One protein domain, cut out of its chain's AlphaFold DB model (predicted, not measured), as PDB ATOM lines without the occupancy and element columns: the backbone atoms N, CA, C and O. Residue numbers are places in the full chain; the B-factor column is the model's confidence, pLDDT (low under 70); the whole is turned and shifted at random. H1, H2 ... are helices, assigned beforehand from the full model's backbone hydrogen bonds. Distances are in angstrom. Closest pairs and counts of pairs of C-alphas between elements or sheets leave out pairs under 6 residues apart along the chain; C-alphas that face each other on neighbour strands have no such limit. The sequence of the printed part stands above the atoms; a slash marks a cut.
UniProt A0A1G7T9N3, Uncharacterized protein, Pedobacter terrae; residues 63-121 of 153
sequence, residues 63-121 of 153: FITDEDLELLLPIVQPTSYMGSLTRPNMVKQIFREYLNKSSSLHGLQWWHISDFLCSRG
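This is residues 63 to 121 of the 153 residues of an uncharacterized protein of Pedobacter terrae (UniProt A0A1G7T9N3). Two helices of equal residue count, H2 and H3, stand about perpendicular and come near each other where H2 ends and H3 has just begun, making a loose L; the short helix H1 sits in the angle between them, touching the first part of H2 and lying near H3. The long link from H1 to H2 makes a wide loop on the side of H2 away from H1. The printed part has 59 residues with three named helices, in the order H1, H2, H3, and no named strand; its class is all helix. The whole is compact, with a radius of gyration of the C-alphas of 10.7 A, and spans 31 by 23 by 19 A, though contacts between the helices are few.

H1, residues 66 to 72, touches H2, residues 87 to 99, with 6 pairs of C-alphas within 8 A. The closest C-alphas of the two are those of Leu 69 and Val 91, 6.0 A apart, and H2 touches H1 with residues 88 to 92 alone. Their lines stand at 77 degrees, about perpendicular. H1 is close to but not clearly touching H3, residues 107 to 119: their closest C-alphas, those of Leu 72 and Ile 113, are 6.9 A apart. These two run opposite ways at a steep tilt of 48 degrees. H2 and H3 are also close but not clearly touching, with the closest C-alphas, those of Tyr 98 and Trp 110, 7.1 A apart. Their lines are about perpendicular, at 85 degrees. In H1, H2 and H3 every O i to N i+4 pair is within hydrogen-bond range.

H1 begins at Asp 66, with its C-alpha at (31.072, 3.250, -46.630), and measures 9.9 A from first to last C-alpha, at Leu 72. H2 runs from Arg 87, C-alpha at (20.862, -2.348, -46.055), to Leu 99, C-alpha at (21.445, 16.415, -46.748), a length of 18.8 A, mostly along y. H3 runs from Gly 107 to Ser 119, C-alpha at (31.850, 12.687, -33.158), a length of 18.6 A, mostly along x.

The two C-alphas farthest apart, those of Ser 84 and Gly 121, are 31.8 A apart, while those of the first and last printed residues, Phe 63 and Gly 121, are 10.9 A apart. The printed part has no cut. The link from H1 to H2, residues 73 to 86, is long; that from H2 to H3, 7 residues, is short. The mean pLDDT of the printed part is 75.5, and the model's confidence is under 70 at residues 77 to 85, 87 to 88 and 101 to 108.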
ATOM      1  N   PHE A  63      33.708  13.277 -47.879       88.38
ATOM      2  CA  PHE A  63      34.669  12.258 -47.454       88.38
ATOM      3  C   PHE A  63      34.040  11.135 -46.619       88.38
ATOM      4  O   PHE A  63      34.776  10.310 -46.083       88.38
ATOM      5  N   ILE A  64      32.708  11.098 -46.492       86.56
ATOM      6  CA  ILE A  64      32.037  10.019 -45.767       86.56
ATOM      7  C   ILE A  64      32.362   8.664 -46.402       86.56
ATOM      8  O   ILE A  64      32.256   8.486 -47.617       86.56
ATOM      9  N   THR A  65      32.790   7.720 -45.574       87.50
ATOM     10  CA  THR A  65      33.183   6.382 -46.025       87.50
ATOM     11  C   THR A  65      31.992   5.426 -46.012       87.50
ATOM     12  O   THR A  65      31.007   5.659 -45.310       87.50
ATOM     13  N   ASP A  66      32.076   4.316 -46.754       84.38
ATOM     14  CA  ASP A  66      31.072   3.250 -46.630       84.38
ATOM     15  C   ASP A  66      31.044   2.675 -45.193       84.38
ATOM     16  O   ASP A  66      29.977   2.313 -44.711       84.38
ATOM     17  N   GLU A  67      32.171   2.673 -44.465       87.25
ATOM     18  CA  GLU A  67      32.218   2.291 -43.042       87.25
ATOM     19  C   GLU A  67      31.403   3.249 -42.159       87.25
ATOM     20  O   GLU A  67      30.583   2.803 -41.357       87.25
ATOM     21  N   ASP A  68      31.569   4.566 -42.331       87.69
ATOM     22  CA  ASP A  68      30.776   5.560 -41.597       87.69
ATOM     23  C   ASP A  68      29.276   5.394 -41.883       87.69
ATOM     24  O   ASP A  68      28.447   5.551 -40.985       87.69
ATOM     25  N   LEU A  69      28.920   5.050 -43.124       84.25
ATOM     26  CA  LEU A  69      27.545   4.754 -43.511       84.25
ATOM     27  C   LEU A  69      27.022   3.486 -42.809       84.25
ATOM     28  O   LEU A  69      25.924   3.502 -42.252       84.25
ATOM     29  N   GLU A  70      27.791   2.400 -42.765       82.75
ATOM     30  CA  GLU A  70      27.379   1.181 -42.052       82.75
ATOM     31  C   GLU A  70      27.178   1.433 -40.545       82.75
ATOM     32  O   GLU A  70      26.222   0.932 -39.950       82.75
ATOM     33  N   LEU A  71      28.001   2.286 -39.929       86.06
ATOM     34  CA  LEU A  71      27.860   2.671 -38.519       86.06
ATOM     35  C   LEU A  71      26.629   3.548 -38.232       86.06
ATOM     36  O   LEU A  71      26.175   3.606 -37.088       86.06
ATOM     37  N   LEU A  72      26.045   4.194 -39.246       81.75
ATOM     38  CA  LEU A  72      24.784   4.931 -39.112       81.75
ATOM     39  C   LEU A  72      23.556   4.009 -39.057       81.75
ATOM     40  O   LEU A  72      22.503   4.426 -38.577       81.75
ATOM     41  N   LEU A  73      23.653   2.759 -39.517       76.50
ATOM     42  CA  LEU A  73      22.503   1.847 -39.585       76.50
ATOM     43  C   LEU A  73      21.800   1.600 -38.249       76.50
ATOM     44  O   LEU A  73      20.572   1.667 -38.226       76.50
ATOM     45  N   PRO A  74      22.505   1.323 -37.135       77.88
ATOM     46  CA  PRO A  74      21.845   1.074 -35.855       77.88
ATOM     47  C   PRO A  74      21.128   2.314 -35.310       77.88
ATOM     48  O   PRO A  74      20.208   2.195 -34.506       77.88
ATOM     49  N   ILE A  75      21.551   3.505 -35.745       76.38
ATOM     50  CA  ILE A  75      21.006   4.791 -35.310       76.38
ATOM     51  C   ILE A  75      19.651   5.065 -35.973       76.38
ATOM     52  O   ILE A  75      18.768   5.696 -35.384       76.38
ATOM     53  N   VAL A  76      19.467   4.588 -37.202       70.56
ATOM     54  CA  VAL A  76      18.280   4.889 -37.993       70.56
ATOM     55  C   VAL A  76      17.335   3.701 -37.938       70.56
ATOM     56  O   VAL A  76      17.498   2.720 -38.658       70.56
ATOM     57  N   GLN A  77      16.317   3.788 -37.077       65.12
ATOM     58  CA  GLN A  77      15.251   2.788 -37.085       65.12
ATOM     59  C   GLN A  77      14.609   2.738 -38.481       65.12
ATOM     60  O   GLN A  77      14.171   3.789 -38.966       65.12
ATOM     61  N   PRO A  78      14.547   1.559 -39.130       60.16
ATOM     62  CA  PRO A  78      13.902   1.416 -40.425       60.16
ATOM     63  C   PRO A  78      12.464   1.919 -40.327       60.16
ATOM     64  O   PRO A  78      11.660   1.378 -39.567       60.16
ATOM     65  N   THR A  79      12.124   2.964 -41.077       62.12
ATOM     66  CA  THR A  79      10.716   3.326 -41.245       62.12
ATOM     67  C   THR A  79      10.063   2.281 -42.148       62.12
ATOM     68  O   THR A  79      10.723   1.650 -42.978       62.12
ATOM     69  N   SER A  80       8.748   2.096 -42.025       56.94
ATOM     70  CA  SER A  80       7.973   1.170 -42.869       56.94
ATOM     71  C   SER A  80       8.140   1.424 -44.378       56.94
ATOM     72  O   SER A  80       7.903   0.525 -45.179       56.94
ATOM     73  N   TYR A  81       8.605   2.615 -44.768       55.88
ATOM     74  CA  TYR A  81       8.882   3.013 -46.150       55.88
ATOM     75  C   TYR A  81      10.185   2.424 -46.729       55.88
ATOM     76  O   TYR A  81      10.359   2.400 -47.943       55.88
ATOM     77  N   MET A  82      11.096   1.914 -45.892       61.38
ATOM     78  CA  MET A  82      12.411   1.407 -46.322       61.38
ATOM     79  C   MET A  82      12.481  -0.117 -46.484       61.38
ATOM     80  O   MET A  82      13.541  -0.652 -46.801       61.38
ATOM     81  N   GLY A  83      11.364  -0.827 -46.293       60.22
ATOM     82  CA  GLY A  83      11.325  -2.293 -46.219       60.22
ATOM     83  C   GLY A  83      11.745  -3.052 -47.485       60.22
ATOM     84  O   GLY A  83      11.925  -4.264 -47.417       60.22
ATOM     85  N   SER A  84      11.912  -2.378 -48.628       65.88
ATOM     86  CA  SER A  84      12.325  -2.993 -49.900       65.88
ATOM     87  C   SER A  84      13.788  -2.746 -50.285       65.88
ATOM     88  O   SER A  84      14.256  -3.309 -51.275       65.88
ATOM     89  N   LEU A  85      14.524  -1.913 -49.544       68.31
ATOM     90  CA  LEU A  85      15.907  -1.583 -49.879       68.31
ATOM     91  C   LEU A  85      16.899  -2.535 -49.220       68.31
ATOM     92  O   LEU A  85      16.735  -2.961 -48.080       68.31
ATOM     93  N   THR A  86      17.991  -2.816 -49.932       73.56
ATOM     94  CA  THR A  86      19.156  -3.444 -49.310       73.56
ATOM     95  C   THR A  86      19.734  -2.503 -48.254       73.56
ATOM     96  O   THR A  86      19.709  -1.279 -48.405       73.56
ATOM     97  N   ARG A  87      20.295  -3.081 -47.193       68.75
ATOM     98  CA  ARG A  87      20.862  -2.348 -46.055       68.75
ATOM     99  C   ARG A  87      21.812  -1.193 -46.468       68.75
ATOM    100  O   ARG A  87      21.569  -0.078 -46.010       68.75
ATOM    101  N   PRO A  88      22.768  -1.359 -47.406       68.69
ATOM    102  CA  PRO A  88      23.616  -0.246 -47.862       68.69
ATOM    103  C   PRO A  88      22.851   0.869 -48.596       68.69
ATOM    104  O   PRO A  88      23.178   2.053 -48.484       68.69
ATOM    105  N   ASN A  89      21.802   0.512 -49.344       75.75
ATOM    106  CA  ASN A  89      20.979   1.479 -50.070       75.75
ATOM    107  C   ASN A  89      20.074   2.282 -49.129       75.75
ATOM    108  O   ASN A  89      19.842   3.463 -49.390       75.75
ATOM    109  N   MET A  90      19.625   1.683 -48.018       72.62
ATOM    110  CA  MET A  90      18.886   2.397 -46.972       72.62
ATOM    111  C   MET A  90      19.724   3.540 -46.401       72.62
ATOM    112  O   MET A  90      19.248   4.672 -46.363       72.62
ATOM    113  N   VAL A  91      20.990   3.294 -46.032       70.56
ATOM    114  CA  VAL A  91      21.846   4.358 -45.474       70.56
ATOM    115  C   VAL A  91      22.065   5.475 -46.474       70.56
ATOM    116  O   VAL A  91      21.915   6.648 -46.139       70.56
ATOM    117  N   LYS A  92      22.393   5.126 -47.723       75.81
ATOM    118  CA  LYS A  92      22.625   6.122 -48.774       75.81
ATOM    119  C   LYS A  92      21.380   6.979 -48.998       75.81
ATOM    120  O   LYS A  92      21.510   8.182 -49.214       75.81
ATOM    121  N   GLN A  93      20.184   6.398 -48.898       76.56
ATOM    122  CA  GLN A  93      18.940   7.157 -48.957       76.56
ATOM    123  C   GLN A  93      18.739   8.048 -47.725       76.56
ATOM    124  O   GLN A  93      18.488   9.237 -47.897       76.56
ATOM    125  N   ILE A  94      18.909   7.525 -46.508       73.25
ATOM    126  CA  ILE A  94      18.786   8.301 -45.261       73.25
ATOM    127  C   ILE A  94      19.734   9.499 -45.274       73.25
ATOM    128  O   ILE A  94      19.341  10.620 -44.964       73.25
ATOM    129  N   PHE A  95      20.982   9.277 -45.674       75.69
ATOM    130  CA  PHE A  95      21.984  10.327 -45.741       75.69
ATOM    131  C   PHE A  95      21.632  11.382 -46.799       75.69
ATOM    132  O   PHE A  95      21.759  12.578 -46.544       75.69
ATOM    133  N   ARG A  96      21.102  10.975 -47.962       77.06
ATOM    134  CA  ARG A  96      20.558  11.918 -48.958       77.06
ATOM    135  C   ARG A  96      19.384  12.719 -48.400       77.06
ATOM    136  O   ARG A  96      19.319  13.924 -48.615       77.06
ATOM    137  N   GLU A  97      18.469  12.078 -47.681       75.62
ATOM    138  CA  GLU A  97      17.331  12.744 -47.040       75.62
ATOM    139  C   GLU A  97      17.779  13.735 -45.959       75.62
ATOM    140  O   GLU A  97      17.238  14.843 -45.887       75.62
ATOM    141  N   TYR A  98      18.809  13.380 -45.188       75.69
ATOM    142  CA  TYR A  98      19.471  14.264 -44.233       75.69
ATOM    143  C   TYR A  98      20.065  15.485 -44.946       75.69
ATOM    144  O   TYR A  98      19.724  16.618 -44.622       75.69
ATOM    145  N   LEU A  99      20.876  15.295 -45.987       74.19
ATOM    146  CA  LEU A  99      21.445  16.415 -46.748       74.19
ATOM    147  C   LEU A  99      20.365  17.326 -47.353       74.19
ATOM    148  O   LEU A  99      20.491  18.551 -47.321       74.19
ATOM    149  N   ASN A 100      19.271  16.733 -47.830       73.81
ATOM    150  CA  ASN A 100      18.159  17.451 -48.448       73.81
ATOM    151  C   ASN A 100      17.185  18.082 -47.443       73.81
ATOM    152  O   ASN A 100      16.209  18.700 -47.865       73.81
ATOM    153  N   LYS A 101      17.420  17.954 -46.127       67.75
ATOM    154  CA  LYS A 101      16.501  18.448 -45.084       67.75
ATOM    155  C   LYS A 101      15.068  17.921 -45.261       67.75
ATOM    156  O   LYS A 101      14.106  18.642 -45.001       67.75
ATOM    157  N   SER A 102      14.938  16.674 -45.721       63.06
ATOM    158  CA  SER A 102      13.646  16.042 -45.999       63.06
ATOM    159  C   SER A 102      12.844  15.807 -44.717       63.06
ATOM    160  O   SER A 102      13.390  15.419 -43.682       63.06
ATOM    161  N   SER A 103      11.525  15.997 -44.801       57.38
ATOM    162  CA  SER A 103      10.562  15.809 -43.708       57.38
ATOM    163  C   SER A 103      10.300  14.343 -43.336       57.38
ATOM    164  O   SER A 103       9.533  14.084 -42.414       57.38
ATOM    165  N   SER A 104      10.876  13.391 -44.072       62.66
ATOM    166  CA  SER A 104      10.702  11.944 -43.877       62.66
ATOM    167  C   SER A 104      11.469  11.384 -42.676       62.66
ATOM    168  O   SER A 104      11.072  10.357 -42.128       62.66
ATOM    169  N   LEU A 105      12.536  12.056 -42.238       60.19
ATOM    170  CA  LEU A 105      13.292  11.679 -41.046       60.19
ATOM    171  C   LEU A 105      12.667  12.320 -39.802       60.19
ATOM    172  O   LEU A 105      12.495  13.539 -39.735       60.19
ATOM    173  N   HIS A 106      12.361  11.506 -38.790       63.62
ATOM    174  CA  HIS A 106      11.849  12.014 -37.518       63.62
ATOM    175  C   HIS A 106      12.933  12.838 -36.801       63.62
ATOM    176  O   HIS A 106      14.124  12.537 -36.905       63.62
ATOM    177  N   GLY A 107      12.543  13.859 -36.030       65.38
ATOM    178  CA  GLY A 107      13.489  14.799 -35.407       65.38
ATOM    179  C   GLY A 107      14.586  14.137 -34.559       65.38
ATOM    180  O   GLY A 107      15.710  14.621 -34.536       65.38
ATOM    181  N   LEU A 108      14.306  12.995 -33.923       66.12
ATOM    182  CA  LEU A 108      15.300  12.240 -33.144       66.12
ATOM    183  C   LEU A 108      16.389  11.594 -34.015       66.12
ATOM    184  O   LEU A 108      17.558  11.622 -33.648       66.12
ATOM    185  N   GLN A 109      16.038  11.077 -35.197       72.75
ATOM    186  CA  GLN A 109      17.017  10.490 -36.122       72.75
ATOM    187  C   GLN A 109      18.002  11.557 -36.616       72.75
ATOM    188  O   GLN A 109      19.202  11.314 -36.692       72.75
ATOM    189  N   TRP A 110      17.504  12.772 -36.860       75.75
ATOM    190  CA  TRP A 110      18.327  13.933 -37.197       75.75
ATOM    191  C   TRP A 110      19.374  14.260 -36.136       75.75
ATOM    192  O   TRP A 110      20.524  14.538 -36.480       75.75
ATOM    193  N   TRP A 111      18.978  14.237 -34.862       80.25
ATOM    194  CA  TRP A 111      19.883  14.494 -33.746       80.25
ATOM    195  C   TRP A 111      20.976  13.432 -33.665       80.25
ATOM    196  O   TRP A 111      22.150  13.784 -33.672       80.25
ATOM    197  N   HIS A 112      20.618  12.148 -33.702       84.38
ATOM    198  CA  HIS A 112      21.611  11.082 -33.593       84.38
ATOM    199  C   HIS A 112      22.574  11.015 -34.786       84.38
ATOM    200  O   HIS A 112      23.768  10.812 -34.585       84.38
ATOM    201  N   ILE A 113      22.092  11.236 -36.017       85.25
ATOM    202  CA  ILE A 113      22.969  11.335 -37.197       85.25
ATOM    203  C   ILE A 113      23.924  12.523 -37.035       85.25
ATOM    204  O   ILE A 113      25.117  12.400 -37.288       85.25
ATOM    205  N   SER A 114      23.415  13.673 -36.582       88.00
ATOM    206  CA  SER A 114      24.230  14.876 -36.392       88.00
ATOM    207  C   SER A 114      25.286  14.701 -35.303       88.00
ATOM    208  O   SER A 114      26.395  15.206 -35.458       88.00
ATOM    209  N   ASP A 115      24.958  14.011 -34.213       88.94
ATOM    210  CA  ASP A 115      25.904  13.717 -33.135       88.94
ATOM    211  C   ASP A 115      26.963  12.706 -33.579       88.94
ATOM    212  O   ASP A 115      28.142  12.915 -33.303       88.94
ATOM    213  N   PHE A 116      26.582  11.675 -34.341       91.62
ATOM    214  CA  PHE A 116      27.535  10.743 -34.948       91.62
ATOM    215  C   PHE A 116      28.491  11.446 -35.921       91.62
ATOM    216  O   PHE A 116      29.703  11.278 -35.846       91.62
ATOM    217  N   LEU A 117      27.966  12.268 -36.833       91.62
ATOM    218  CA  LEU A 117      28.804  12.986 -37.794       91.62
ATOM    219  C   LEU A 117      29.763  13.941 -37.075       91.62
ATOM    220  O   LEU A 117      30.948  13.987 -37.408       91.62
ATOM    221  N   CYS A 118      29.281  14.648 -36.048       92.50
ATOM    222  CA  CYS A 118      30.141  15.487 -35.224       92.50
ATOM    223  C   CYS A 118      31.196  14.679 -34.474       92.50
ATOM    224  O   CYS A 118      32.338  15.114 -34.475       92.50
ATOM    225  N   SER A 119      30.873  13.520 -33.886       92.12
ATOM    226  CA  SER A 119      31.850  12.687 -33.158       92.12
ATOM    227  C   SER A 119      32.963  12.130 -34.053       92.12
ATOM    228  O   SER A 119      34.040  11.784 -33.571       92.12
ATOM    229  N   ARG A 120      32.722  12.082 -35.366       91.94
ATOM    230  CA  ARG A 120      33.683  11.678 -36.402       91.94
ATOM    231  C   ARG A 120      34.428  12.862 -37.037       91.94
ATOM    232  O   ARG A 120      35.206  12.664 -37.973       91.94
ATOM    233  N   GLY A 121      34.205  14.078 -36.540       93.88
ATOM    234  CA  GLY A 121      34.862  15.295 -37.007       93.88
ATOM    235  C   GLY A 121      34.337  15.822 -38.342       93.88
ATOM    236  O   GLY A 121      35.061  16.547 -39.022       93.88
TER     237      GLY A 121